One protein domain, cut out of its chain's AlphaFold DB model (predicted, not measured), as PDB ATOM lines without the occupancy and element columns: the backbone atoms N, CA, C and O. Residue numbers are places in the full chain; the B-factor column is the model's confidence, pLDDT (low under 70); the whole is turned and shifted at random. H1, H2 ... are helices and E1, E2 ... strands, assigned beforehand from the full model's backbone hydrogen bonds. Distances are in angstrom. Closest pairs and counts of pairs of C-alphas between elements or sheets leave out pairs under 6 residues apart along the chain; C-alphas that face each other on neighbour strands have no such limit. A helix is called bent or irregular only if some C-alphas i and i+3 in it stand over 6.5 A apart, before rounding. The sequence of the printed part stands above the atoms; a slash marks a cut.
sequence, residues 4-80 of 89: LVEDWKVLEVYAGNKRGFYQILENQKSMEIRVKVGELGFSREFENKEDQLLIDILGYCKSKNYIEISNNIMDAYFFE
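Overview. This is residues 4 to 80 of the 89 residues of an uncharacterized protein of Candidatus Bathyarchaeota archaeon (UniProt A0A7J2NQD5). Look for a slab of three antiparallel strands, E1, E2 and E3, folded back and forth, with two helices, H1 and H2, nearly side by side over one face. After H2 the chain comes along the edge strand E1, pairing with it briefly at residues 67 to 68, and goes on to a short helix, H3, that only grazes the sheet. You will find 77 residues printed, with three named helices and three named strands in the order H1, E1, E2, E3, H2, H3; the sheet's order is E1, E2, E3 and the class is mixed, helices and strands. The whole is compact, with a radius of gyration of the C-alphas of 11.6 A, and rounded, spanning 34 by 27 by 22 A.

Along the chain. Start at Leu 4 and read on to C-alpha 8 at (12.965, -33.516, 45.045), where H1 begins; it runs through residues 8 to 15, 10.4 A from first to last C-alpha. Next find C-alpha 20 at (16.327, -21.284, 39.358), the beginning of E1, residues 20 to 26, 20.1 A long. E2, residues 31 to 37, is 19.9 A long, and E3, residues 40 to 46, is 20.1 A long. H2, the longest helix, takes residues 52 to 63 and measures 16.2 A. H3, residues 75 to 79, measures 6.7 A and ends at C-alpha 79, (22.021, -21.257, 49.211); it is neither bent nor irregular, but only just: C-alphas 76 and 79 are 6.3 A apart.

Arrangement. Begin with the sheet, a meander, each strand the antiparallel neighbour of the one before; E1 and E3 are its edge strands. E1 and E2 form a hairpin, their directions at 170 degrees; look at N 23 and O 34, 2.8 A apart and within hydrogen-bond range. E2 and E3 form another hairpin, also at 170 degrees, where N 35 and O 42 are within hydrogen-bond range at 2.8 A. H1 and H2 lie on the same face of this sheet, giving two layers, helices on one face of a sheet. H1 is on the sheet at a height over the sheet of 8.7 A and lies over E3; its closest C-alpha pair with E3 is Trp 8 and Phe 42, 6.9 A. On the local plane H1 stands at 29.6 degrees to E3, only just along the strands. H2 is on the sheet at a height over the sheet of 9.9 A and lies over E1 and E2; on the local plane it stands at 43 degrees to E2, slantwise to the strands. Its closest C-alpha pair with E1 is Tyr 22 and Cys 61, 7.2 A. H1 and H2 are close but not clearly touching, their closest C-alphas being those of Trp 8 and Ile 57, 7.8 A; they run the same way at a shallow tilt of 15 degrees. H3 only grazes the sheet, with residues 75 to 79; its closest C-alpha pair with E3 is Gly 41 and Phe 79, 6.7 A. H3 is apart from H1 and from H2. In H1 and H2 every O i to N i+4 pair is within hydrogen-bond range; in H3 it is 0 of 1, beside 1 of 2 O i to N i+3 pairs.

Size, cuts and confidence. The two C-alphas farthest apart are those of Asn 17 and Gln 28, 34.5 A. Read from 4 to 80 and you meet no cut. The link from H2 to H3, 11 residues, is long; the other four are tight. The mean pLDDT of the printed part is 90.8, and the low-confidence place, under 70, is residues 75 to 76 of H3.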
ATOM      1  N   LEU A   4      16.202 -25.959  52.838       91.62
ATOM      2  CA  LEU A   4      16.545 -27.180  52.123       91.62
ATOM      3  C   LEU A   4      15.421 -28.199  52.275       91.62
ATOM      4  O   LEU A   4      14.938 -28.438  53.381       91.62
ATOM      5  N   VAL A   5      15.012 -28.790  51.158       93.50
ATOM      6  CA  VAL A   5      14.055 -29.894  51.130       93.50
ATOM      7  C   VAL A   5      14.772 -31.186  50.764       93.50
ATOM      8  O   VAL A   5      15.636 -31.197  49.890       93.50
ATOM      9  N   GLU A   6      14.407 -32.277  51.434       92.31
ATOM     10  CA  GLU A   6      14.991 -33.605  51.192       92.31
ATOM     11  C   GLU A   6      14.342 -34.317  49.997       92.31
ATOM     12  O   GLU A   6      14.989 -35.098  49.296       92.31
ATOM     13  N   ASP A   7      13.062 -34.036  49.741       94.12
ATOM     14  CA  ASP A   7      12.310 -34.619  48.634       94.12
ATOM     15  C   ASP A   7      12.336 -33.696  47.413       94.12
ATOM     16  O   ASP A   7      11.784 -32.591  47.413       94.12
ATOM     17  N   TRP A   8      12.941 -34.192  46.335       95.56
ATOM     18  CA  TRP A   8      12.965 -33.516  45.045       95.56
ATOM     19  C   TRP A   8      11.559 -33.166  44.541       95.56
ATOM     20  O   TRP A   8      11.352 -32.074  44.011       95.56
ATOM     21  N   LYS A   9      10.568 -34.046  44.731       94.69
ATOM     22  CA  LYS A   9       9.207 -33.814  44.230       94.69
ATOM     23  C   LYS A   9       8.551 -32.607  44.887       94.69
ATOM     24  O   LYS A   9       7.809 -31.884  44.222       94.69
ATOM     25  N   VAL A  10       8.882 -32.327  46.147       94.88
ATOM     26  CA  VAL A  10       8.433 -31.109  46.834       94.88
ATOM     27  C   VAL A  10       9.028 -29.866  46.171       94.88
ATOM     28  O   VAL A  10       8.292 -28.909  45.907       94.88
ATOM     29  N   LEU A  11      10.326 -29.879  45.839       94.69
ATOM     30  CA  LEU A  11      10.959 -28.756  45.141       94.69
ATOM     31  C   LEU A  11      10.381 -28.566  43.733       94.69
ATOM     32  O   LEU A  11      10.096 -27.437  43.337       94.69
ATOM     33  N   GLU A  12      10.170 -29.658  42.997       94.31
ATOM     34  CA  GLU A  12       9.638 -29.662  41.630       94.31
ATOM     35  C   GLU A  12       8.247 -29.004  41.553       94.31
ATOM     36  O   GLU A  12       7.995 -28.160  40.686       94.31
ATOM     37  N   VAL A  13       7.364 -29.345  42.502       95.06
ATOM     38  CA  VAL A  13       6.022 -28.754  42.632       95.06
ATOM     39  C   VAL A  13       6.111 -27.281  43.033       95.06
ATOM     40  O   VAL A  13       5.439 -26.436  42.439       95.06
ATOM     41  N   TYR A  14       6.961 -26.948  44.008       94.38
ATOM     42  CA  TYR A  14       7.149 -25.567  44.458       94.38
ATOM     43  C   TYR A  14       7.694 -24.656  43.351       94.38
ATOM     44  O   TYR A  14       7.322 -23.476  43.259       94.38
ATOM     45  N   ALA A  15       8.590 -25.182  42.520       93.75
ATOM     46  CA  ALA A  15       9.273 -24.433  41.485       93.75
ATOM     47  C   ALA A  15       8.289 -23.803  40.492       93.75
ATOM     48  O   ALA A  15       8.402 -22.611  40.205       93.75
ATOM     49  N   GLY A  16       7.277 -24.541  40.029       90.56
ATOM     50  CA  GLY A  16       6.268 -24.018  39.102       90.56
ATOM     51  C   GLY A  16       6.902 -23.307  37.892       90.56
ATOM     52  O   GLY A  16       7.581 -23.937  37.078       90.56
ATOM     53  N   ASN A  17       6.695 -21.986  37.789       89.19
ATOM     54  CA  ASN A  17       7.263 -21.114  36.744       89.19
ATOM     55  C   ASN A  17       8.442 -20.245  37.225       89.19
ATOM     56  O   ASN A  17       8.856 -19.317  36.529       89.19
ATOM     57  N   LYS A  18       8.963 -20.486  38.432       93.31
ATOM     58  CA  LYS A  18      10.079 -19.720  38.991       93.31
ATOM     59  C   LYS A  18      11.370 -20.028  38.237       93.31
ATOM     60  O   LYS A  18      11.604 -21.159  37.809       93.31
ATOM     61  N   ARG A  19      12.231 -19.014  38.141       92.19
ATOM     62  CA  ARG A  19      13.622 -19.189  37.716       92.19
ATOM     63  C   ARG A  19      14.418 -19.848  38.837       92.19
ATOM     64  O   ARG A  19      14.134 -19.631  40.016       92.19
ATOM     65  N   GLY A  20      15.420 -20.615  38.447       93.19
ATOM     66  CA  GLY A  20      16.327 -21.284  39.358       93.19
ATOM     67  C   GLY A  20      17.718 -21.380  38.762       93.19
ATOM     68  O   GLY A  20      17.949 -21.068  37.590       93.19
ATOM     69  N   PHE A  21      18.642 -21.808  39.599       93.62
ATOM     70  CA  PHE A  21      19.993 -22.146  39.200       93.62
ATOM     71  C   PHE A  21      20.384 -23.462  39.849       93.62
ATOM     72  O   PHE A  21      19.843 -23.851  40.890       93.62
ATOM     73  N   TYR A  22      21.300 -24.160  39.201       95.50
ATOM     74  CA  TYR A  22      21.809 -25.429  39.678       95.50
ATOM     75  C   TYR A  22      23.321 -25.487  39.531       95.50
ATOM     76  O   TYR A  22      23.923 -24.736  38.766       95.50
ATOM     77  N   GLN A  23      23.930 -26.377  40.292       94.00
ATOM     78  CA  GLN A  23      25.353 -26.642  40.263       94.00
ATOM     79  C   GLN A  23      25.575 -28.142  40.358       94.00
ATOM     80  O   GLN A  23      24.906 -28.827  41.130       94.00
ATOM     81  N   ILE A  24      26.538 -28.620  39.579       93.38
ATOM     82  CA  ILE A  24      27.019 -29.991  39.617       93.38
ATOM     83  C   ILE A  24      28.450 -29.943  40.144       93.38
ATOM     84  O   ILE A  24      29.290 -29.234  39.592       93.38
ATOM     85  N   LEU A  25      28.723 -30.686  41.211       91.19
ATOM     86  CA  LEU A  25      30.075 -30.910  41.703       91.19
ATOM     87  C   LEU A  25      30.422 -32.374  41.489       91.19
ATOM     88  O   LEU A  25      29.836 -33.266  42.095       91.19
ATOM     89  N   GLU A  26      31.376 -32.615  40.605       89.06
ATOM     90  CA  GLU A  26      31.846 -33.956  40.296       89.06
ATOM     91  C   GLU A  26      33.186 -34.202  40.985       89.06
ATOM     92  O   GLU A  26      34.117 -33.399  40.892       89.06
ATOM     93  N   ASN A  27      33.293 -35.334  41.668       84.62
ATOM     94  CA  ASN A  27      34.561 -35.846  42.162       84.62
ATOM     95  C   ASN A  27      34.777 -37.281  41.634       84.62
ATOM     96  O   ASN A  27      34.007 -37.796  40.822       84.62
ATOM     97  N   GLN A  28      35.871 -37.935  42.038       82.50
ATOM     98  CA  GLN A  28      36.228 -39.258  41.501       82.50
ATOM     99  C   GLN A  28      35.224 -40.368  41.851       82.50
ATOM    100  O   GLN A  28      35.233 -41.405  41.193       82.50
ATOM    101  N   LYS A  29      34.399 -40.183  42.888       85.31
ATOM    102  CA  LYS A  29      33.541 -41.236  43.454       85.31
ATOM    103  C   LYS A  29      32.058 -40.892  43.454       85.31
ATOM    104  O   LYS A  29      31.244 -41.801  43.503       85.31
ATOM    105  N   SER A  30      31.722 -39.613  43.419       91.94
ATOM    106  CA  SER A  30      30.358 -39.136  43.547       91.94
ATOM    107  C   SER A  30      30.128 -37.853  42.754       91.94
ATOM    108  O   SER A  30      31.054 -37.166  42.305       91.94
ATOM    109  N   MET A  31      28.850 -37.560  42.556       92.38
ATOM    110  CA  MET A  31      28.345 -36.335  41.973       92.38
ATOM    111  C   MET A  31      27.352 -35.708  42.947       92.38
ATOM    112  O   MET A  31      26.360 -36.332  43.314       92.38
ATOM    113  N   GLU A  32      27.594 -34.469  43.347       93.50
ATOM    114  CA  GLU A  32      26.632 -33.668  44.096       93.50
ATOM    115  C   GLU A  32      25.880 -32.753  43.132       93.50
ATOM    116  O   GLU A  32      26.487 -32.072  42.302       93.50
ATOM    117  N   ILE A  33      24.555 -32.716  43.254       94.69
ATOM    118  CA  ILE A  33      23.721 -31.729  42.574       94.69
ATOM    119  C   ILE A  33      23.077 -30.805  43.596       94.69
ATOM    120  O   ILE A  33      22.466 -31.247  44.570       94.69
ATOM    121  N   ARG A  34      23.186 -29.507  43.336       94.88
ATOM    122  CA  ARG A  34      22.544 -28.451  44.113       94.88
ATOM    123  C   ARG A  34      21.583 -27.708  43.215       94.88
ATOM    124  O   ARG A  34      21.954 -27.318  42.113       94.88
ATOM    125  N   VAL A  35      20.366 -27.482  43.682       95.38
ATOM    126  CA  VAL A  35      19.337 -26.736  42.955       95.38
ATOM    127  C   VAL A  35      18.738 -25.712  43.896       95.38
ATOM    128  O   VAL A  35      18.370 -26.044  45.019       95.38
ATOM    129  N   LYS A  36      18.615 -24.465  43.449       93.75
ATOM    130  CA  LYS A  36      17.944 -23.404  44.198       93.75
ATOM    131  C   LYS A  36      16.864 -22.761  43.348       93.75
ATOM    132  O   LYS A  36      17.102 -22.347  42.213       93.75
ATOM    133  N   VAL A  37      15.675 -22.661  43.932       93.31
ATOM    134  CA  VAL A  37      14.496 -22.071  43.307       93.31
ATOM    135  C   VAL A  37      13.792 -21.201  44.334       93.31
ATOM    136  O   VAL A  37      13.287 -21.701  45.333       93.31
ATOM    137  N   GLY A  38      13.740 -19.889  44.093       90.31
ATOM    138  CA  GLY A  38      13.174 -18.941  45.055       90.31
ATOM    139  C   GLY A  38      13.819 -19.075  46.440       90.31
ATOM    140  O   GLY A  38      15.021 -18.857  46.594       90.31
ATOM    141  N   GLU A  39      13.008 -19.443  47.431       90.12
ATOM    142  CA  GLU A  39      13.420 -19.608  48.830       90.12
ATOM    143  C   GLU A  39      13.712 -21.063  49.218       90.12
ATOM    144  O   GLU A  39      14.046 -21.327  50.372       90.12
ATOM    145  N   LEU A  40      13.584 -22.009  48.283       92.94
ATOM    146  CA  LEU A  40      13.869 -23.418  48.529       92.94
ATOM    147  C   LEU A  40      15.137 -23.868  47.809       92.94
ATOM    148  O   LEU A  40      15.478 -23.391  46.723       92.94
ATOM    149  N   GLY A  41      15.822 -24.813  48.437       93.75
ATOM    150  CA  GLY A  41      16.982 -25.481  47.881       93.75
ATOM    151  C   GLY A  41      16.860 -26.990  48.002       93.75
ATOM    152  O   GLY A  41      16.135 -27.508  48.844       93.75
ATOM    153  N   PHE A  42      17.589 -27.691  47.156       95.19
ATOM    154  CA  PHE A  42      17.797 -29.126  47.223       95.19
ATOM    155  C   PHE A  42      19.290 -29.369  47.044       95.19
ATOM    156  O   PHE A  42      19.907 -28.764  46.164       95.19
ATOM    157  N   SER A  43      19.866 -30.229  47.876       94.62
ATOM    158  CA  SER A  43      21.211 -30.754  47.661       94.62
ATOM    159  C   SER A  43      21.201 -32.252  47.885       94.62
ATOM    160  O   SER A  43      20.600 -32.726  48.851       94.62
ATOM    161  N   ARG A  44      21.860 -32.992  46.996       95.00
ATOM    162  CA  ARG A  44      22.043 -34.428  47.161       95.00
ATOM    163  C   ARG A  44      23.306 -34.911  46.471       95.00
ATOM    164  O   ARG A  44      23.602 -34.509  45.349       95.00
ATOM    165  N   GLU A  45      23.999 -35.818  47.147       95.12
ATOM    166  CA  GLU A  45      25.139 -36.558  46.619       95.12
ATOM    167  C   GLU A  45      24.689 -37.917  46.067       95.12
ATOM    168  O   GLU A  45      23.847 -38.603  46.651       95.12
ATOM    169  N   PHE A  46      25.253 -38.291  44.923       94.56
ATOM    170  CA  PHE A  46      25.000 -39.529  44.203       94.56
ATOM    171  C   PHE A  46      26.324 -40.249  43.967       94.56
ATOM    172  O   PHE A  46      27.230 -39.702  43.343       94.56
ATOM    173  N   GLU A  47      26.444 -41.494  44.424       93.25
ATOM    174  CA  GLU A  47      27.617 -42.335  44.134       93.25
ATOM    175  C   GLU A  47      27.595 -42.857  42.687       93.25
ATOM    176  O   GLU A  47      28.637 -43.064  42.068       93.25
ATOM    177  N   ASN A  48      26.397 -43.043  42.125       90.25
ATOM    178  CA  ASN A  48      26.201 -43.492  40.754       90.25
ATOM    179  C   ASN A  48      25.766 -42.326  39.852       90.25
ATOM    180  O   ASN A  48      24.711 -41.732  40.059       90.25
ATOM    181  N   LYS A  49      26.546 -42.044  38.804       86.12
ATOM    182  CA  LYS A  49      26.233 -41.006  37.802       86.12
ATOM    183  C   LYS A  49      25.062 -41.378  36.888       86.12
ATOM    184  O   LYS A  49      24.527 -40.515  36.202       86.12
ATOM    185  N   GLU A  50      24.668 -42.646  36.887       89.62
ATOM    186  CA  GLU A  50      23.517 -43.171  36.149       89.62
ATOM    187  C   GLU A  50      22.262 -43.282  37.031       89.62
ATOM    188  O   GLU A  50      21.287 -43.925  36.644       89.62
ATOM    189  N   ASP A  51      22.268 -42.686  38.229       94.75
ATOM    190  CA  ASP A  51      21.090 -42.665  39.091       94.75
ATOM    191  C   ASP A  51      19.909 -41.967  38.391       94.75
ATOM    192  O   ASP A  51      20.027 -40.850  37.878       94.75
ATOM    193  N   GLN A  52      18.748 -42.630  38.372       95.81
ATOM    194  CA  GLN A  52      17.568 -42.127  37.670       95.81
ATOM    195  C   GLN A  52      17.089 -40.785  38.234       95.81
ATOM    196  O   GLN A  52      16.680 -39.916  37.469       95.81
ATOM    197  N   LEU A  53      17.177 -40.579  39.552       95.38
ATOM    198  CA  LEU A  53      16.783 -39.315  40.166       95.38
ATOM    199  C   LEU A  53      17.727 -38.187  39.737       95.38
ATOM    200  O   LEU A  53      17.265 -37.087  39.447       95.38
ATOM    201  N   LEU A  54      19.032 -38.449  39.651       95.38
ATOM    202  CA  LEU A  54      19.996 -37.474  39.142       95.38
ATOM    203  C   LEU A  54      19.680 -37.084  37.689       95.38
ATOM    204  O   LEU A  54      19.638 -35.895  37.361       95.38
ATOM    205  N   ILE A  55      19.416 -38.076  36.834       95.75
ATOM    206  CA  ILE A  55      19.032 -37.863  35.431       95.75
ATOM    207  C   ILE A  55      17.752 -37.019  35.345       95.75
ATOM    208  O   ILE A  55      17.706 -36.055  34.574       95.75
ATOM    209  N   ASP A  56      16.749 -37.325  36.169       96.44
ATOM    210  CA  ASP A  56      15.478 -36.603  36.215       96.44
ATOM    211  C   ASP A  56      15.666 -35.143  36.660       96.44
ATOM    212  O   ASP A  56      15.124 -34.229  36.032       96.44
ATOM    213  N   ILE A  57      16.476 -34.893  37.697       96.75
ATOM    214  CA  ILE A  57      16.775 -33.536  38.189       96.75
ATOM    215  C   ILE A  57      17.483 -32.717  37.105       96.75
ATOM    216  O   ILE A  57      17.106 -31.570  36.839       96.75
ATOM    217  N   LEU A  58      18.499 -33.292  36.458       95.62
ATOM    218  CA  LEU A  58      19.243 -32.626  35.388       95.62
ATOM    219  C   LEU A  58      18.347 -32.330  34.182       95.62
ATOM    220  O   LEU A  58      18.391 -31.226  33.630       95.62
ATOM    221  N   GLY A  59      17.513 -33.295  33.787       96.25
ATOM    222  CA  GLY A  59      16.521 -33.127  32.728       96.25
ATOM    223  C   GLY A  59      15.538 -32.003  33.046       96.25
ATOM    224  O   GLY A  59      15.298 -31.130  32.207       96.25
ATOM    225  N   TYR A  60      15.044 -31.958  34.284       96.19
ATOM    226  CA  TYR A  60      14.160 -30.898  34.753       96.19
ATOM    227  C   TYR A  60      14.829 -29.522  34.683       96.19
ATOM    228  O   TYR A  60      14.279 -28.613  34.057       96.19
ATOM    229  N   CYS A  61      16.029 -29.372  35.255       96.00
ATOM    230  CA  CYS A  61      16.750 -28.096  35.283       96.00
ATOM    231  C   CYS A  61      16.997 -27.553  33.869       96.00
ATOM    232  O   CYS A  61      16.734 -26.378  33.601       96.00
ATOM    233  N   LYS A  62      17.404 -28.426  32.938       95.12
ATOM    234  CA  LYS A  62      17.577 -28.075  31.521       95.12
ATOM    235  C   LYS A  62      16.254 -27.672  30.869       95.12
ATOM    236  O   LYS A  62      16.189 -26.629  30.229       95.12
ATOM    237  N   SER A  63      15.181 -28.438  31.081       95.44
ATOM    238  CA  SER A  63      13.857 -28.135  30.507       95.44
ATOM    239  C   SER A  63      13.280 -26.794  30.986       95.44
ATOM    240  O   SER A  63      12.571 -26.115  30.245       95.44
ATOM    241  N   LYS A  64      13.615 -26.387  32.217       94.69
ATOM    242  CA  LYS A  64      13.204 -25.114  32.823       94.69
ATOM    243  C   LYS A  64      14.142 -23.950  32.503       94.69
ATOM    244  O   LYS A  64      13.876 -22.837  32.955       94.69
ATOM    245  N   ASN A  65      15.195 -24.178  31.712       94.12
ATOM    246  CA  ASN A  65      16.244 -23.200  31.416       94.12
ATOM    247  C   ASN A  65      16.860 -22.603  32.692       94.12
ATOM    248  O   ASN A  65      17.051 -21.389  32.798       94.12
ATOM    249  N   TYR A  66      17.112 -23.448  33.695       95.62
ATOM    250  CA  TYR A  66      17.835 -23.017  34.886       95.62
ATOM    251  C   TYR A  66      19.290 -22.727  34.543       95.62
ATOM    252  O   TYR A  66      19.866 -23.329  33.639       95.62
ATOM    253  N   ILE A  67      19.876 -21.777  35.265       93.06
ATOM    254  CA  ILE A  67      21.256 -21.357  35.028       93.06
ATOM    255  C   ILE A  67      22.187 -22.362  35.705       93.06
ATOM    256  O   ILE A  67      22.102 -22.559  36.917       93.06
ATOM    257  N   GLU A  68      23.076 -22.978  34.934       93.81
ATOM    258  CA  GLU A  68      24.148 -23.810  35.477       93.81
ATOM    259  C   GLU A  68      25.289 -22.930  35.988       93.81
ATOM    260  O   GLU A  68      25.841 -22.113  35.249       93.81
ATOM    261  N   ILE A  69      25.651 -23.094  37.257       90.12
ATOM    262  CA  ILE A  69      26.760 -22.378  37.879       90.12
ATOM    263  C   ILE A  69      28.021 -23.238  37.781       90.12
ATOM    264  O   ILE A  69      28.187 -24.216  38.511       90.12
ATOM    265  N   SER A  70      28.923 -22.841  36.885       80.06
ATOM    266  CA  SER A  70      30.178 -23.544  36.592       80.06
ATOM    267  C   SER A  70      31.272 -23.351  37.647       80.06
ATOM    268  O   SER A  70      32.163 -24.187  37.776       80.06
ATOM    269  N   ASN A  71      31.244 -22.248  38.400       76.06
ATOM    270  CA  ASN A  71      32.211 -22.007  39.474       76.06
ATOM    271  C   ASN A  71      31.850 -22.871  40.672       76.06
ATOM    272  O   ASN A  71      30.730 -22.743  41.135       76.06
ATOM    273  N   ASN A  72      32.777 -23.659  41.221       77.25
ATOM    274  CA  ASN A  72      32.551 -24.403  42.464       77.25
ATOM    275  C   ASN A  72      32.295 -23.424  43.629       77.25
ATOM    276  O   ASN A  72      33.233 -22.864  44.197       77.25
ATOM    277  N   ILE A  73      31.020 -23.170  43.929       77.75
ATOM    278  CA  ILE A  73      30.594 -22.314  45.034       77.75
ATOM    279  C   ILE A  73      30.464 -23.240  46.240       77.75
ATOM    280  O   ILE A  73      29.853 -24.302  46.138       77.75
ATOM    281  N   MET A  74      31.027 -22.867  47.390       72.38
ATOM    282  CA  MET A  74      30.795 -23.647  48.610       72.38
ATOM    283  C   MET A  74      29.298 -23.685  48.936       72.38
ATOM    284  O   MET A  74      28.573 -22.720  48.699       72.38
ATOM    285  N   ASP A  75      28.849 -24.799  49.499       67.88
ATOM    286  CA  ASP A  75      27.468 -25.035  49.929       67.88
ATOM    287  C   ASP A  75      26.869 -23.851  50.706       67.88
ATOM    288  O   ASP A  75      25.779 -23.383  50.366       67.88
ATOM    289  N   ALA A  76      27.631 -23.312  51.664       66.69
ATOM    290  CA  ALA A  76      27.270 -22.163  52.484       66.69
ATOM    291  C   ALA A  76      26.857 -20.955  51.634       66.69
ATOM    292  O   ALA A  76      25.865 -20.301  51.928       66.69
ATOM    293  N   TYR A  77      27.544 -20.708  50.518       77.25
ATOM    294  CA  TYR A  77      27.289 -19.543  49.668       77.25
ATOM    295  C   TYR A  77      26.288 -19.809  48.544       77.25
ATOM    296  O   TYR A  77      25.658 -18.874  48.052       77.25
ATOM    297  N   PHE A  78      26.108 -21.065  48.125       81.56
ATOM    298  CA  PHE A  78      25.178 -21.401  47.043       81.56
ATOM    299  C   PHE A  78      23.721 -21.120  47.445       81.56
ATOM    300  O   PHE A  78      22.924 -20.571  46.673       81.56
ATOM    301  N   PHE A  79      23.368 -21.467  48.686       82.94
ATOM    302  CA  PHE A  79      22.021 -21.257  49.211       82.94
ATOM    303  C   PHE A  79      21.832 -19.883  49.854       82.94
ATOM    304  O   PHE A  79      20.701 -19.392  49.910       82.94
ATOM    305  N   GLU A  80      22.902 -19.190  50.227       76.12
ATOM    306  CA  GLU A  80      22.811 -17.808  50.683       76.12
ATOM    307  C   GLU A  80      22.273 -16.876  49.588       76.12
ATOM    308  O   GLU A  80      22.423 -17.079  48.379       76.12
TER     309      GLU A  80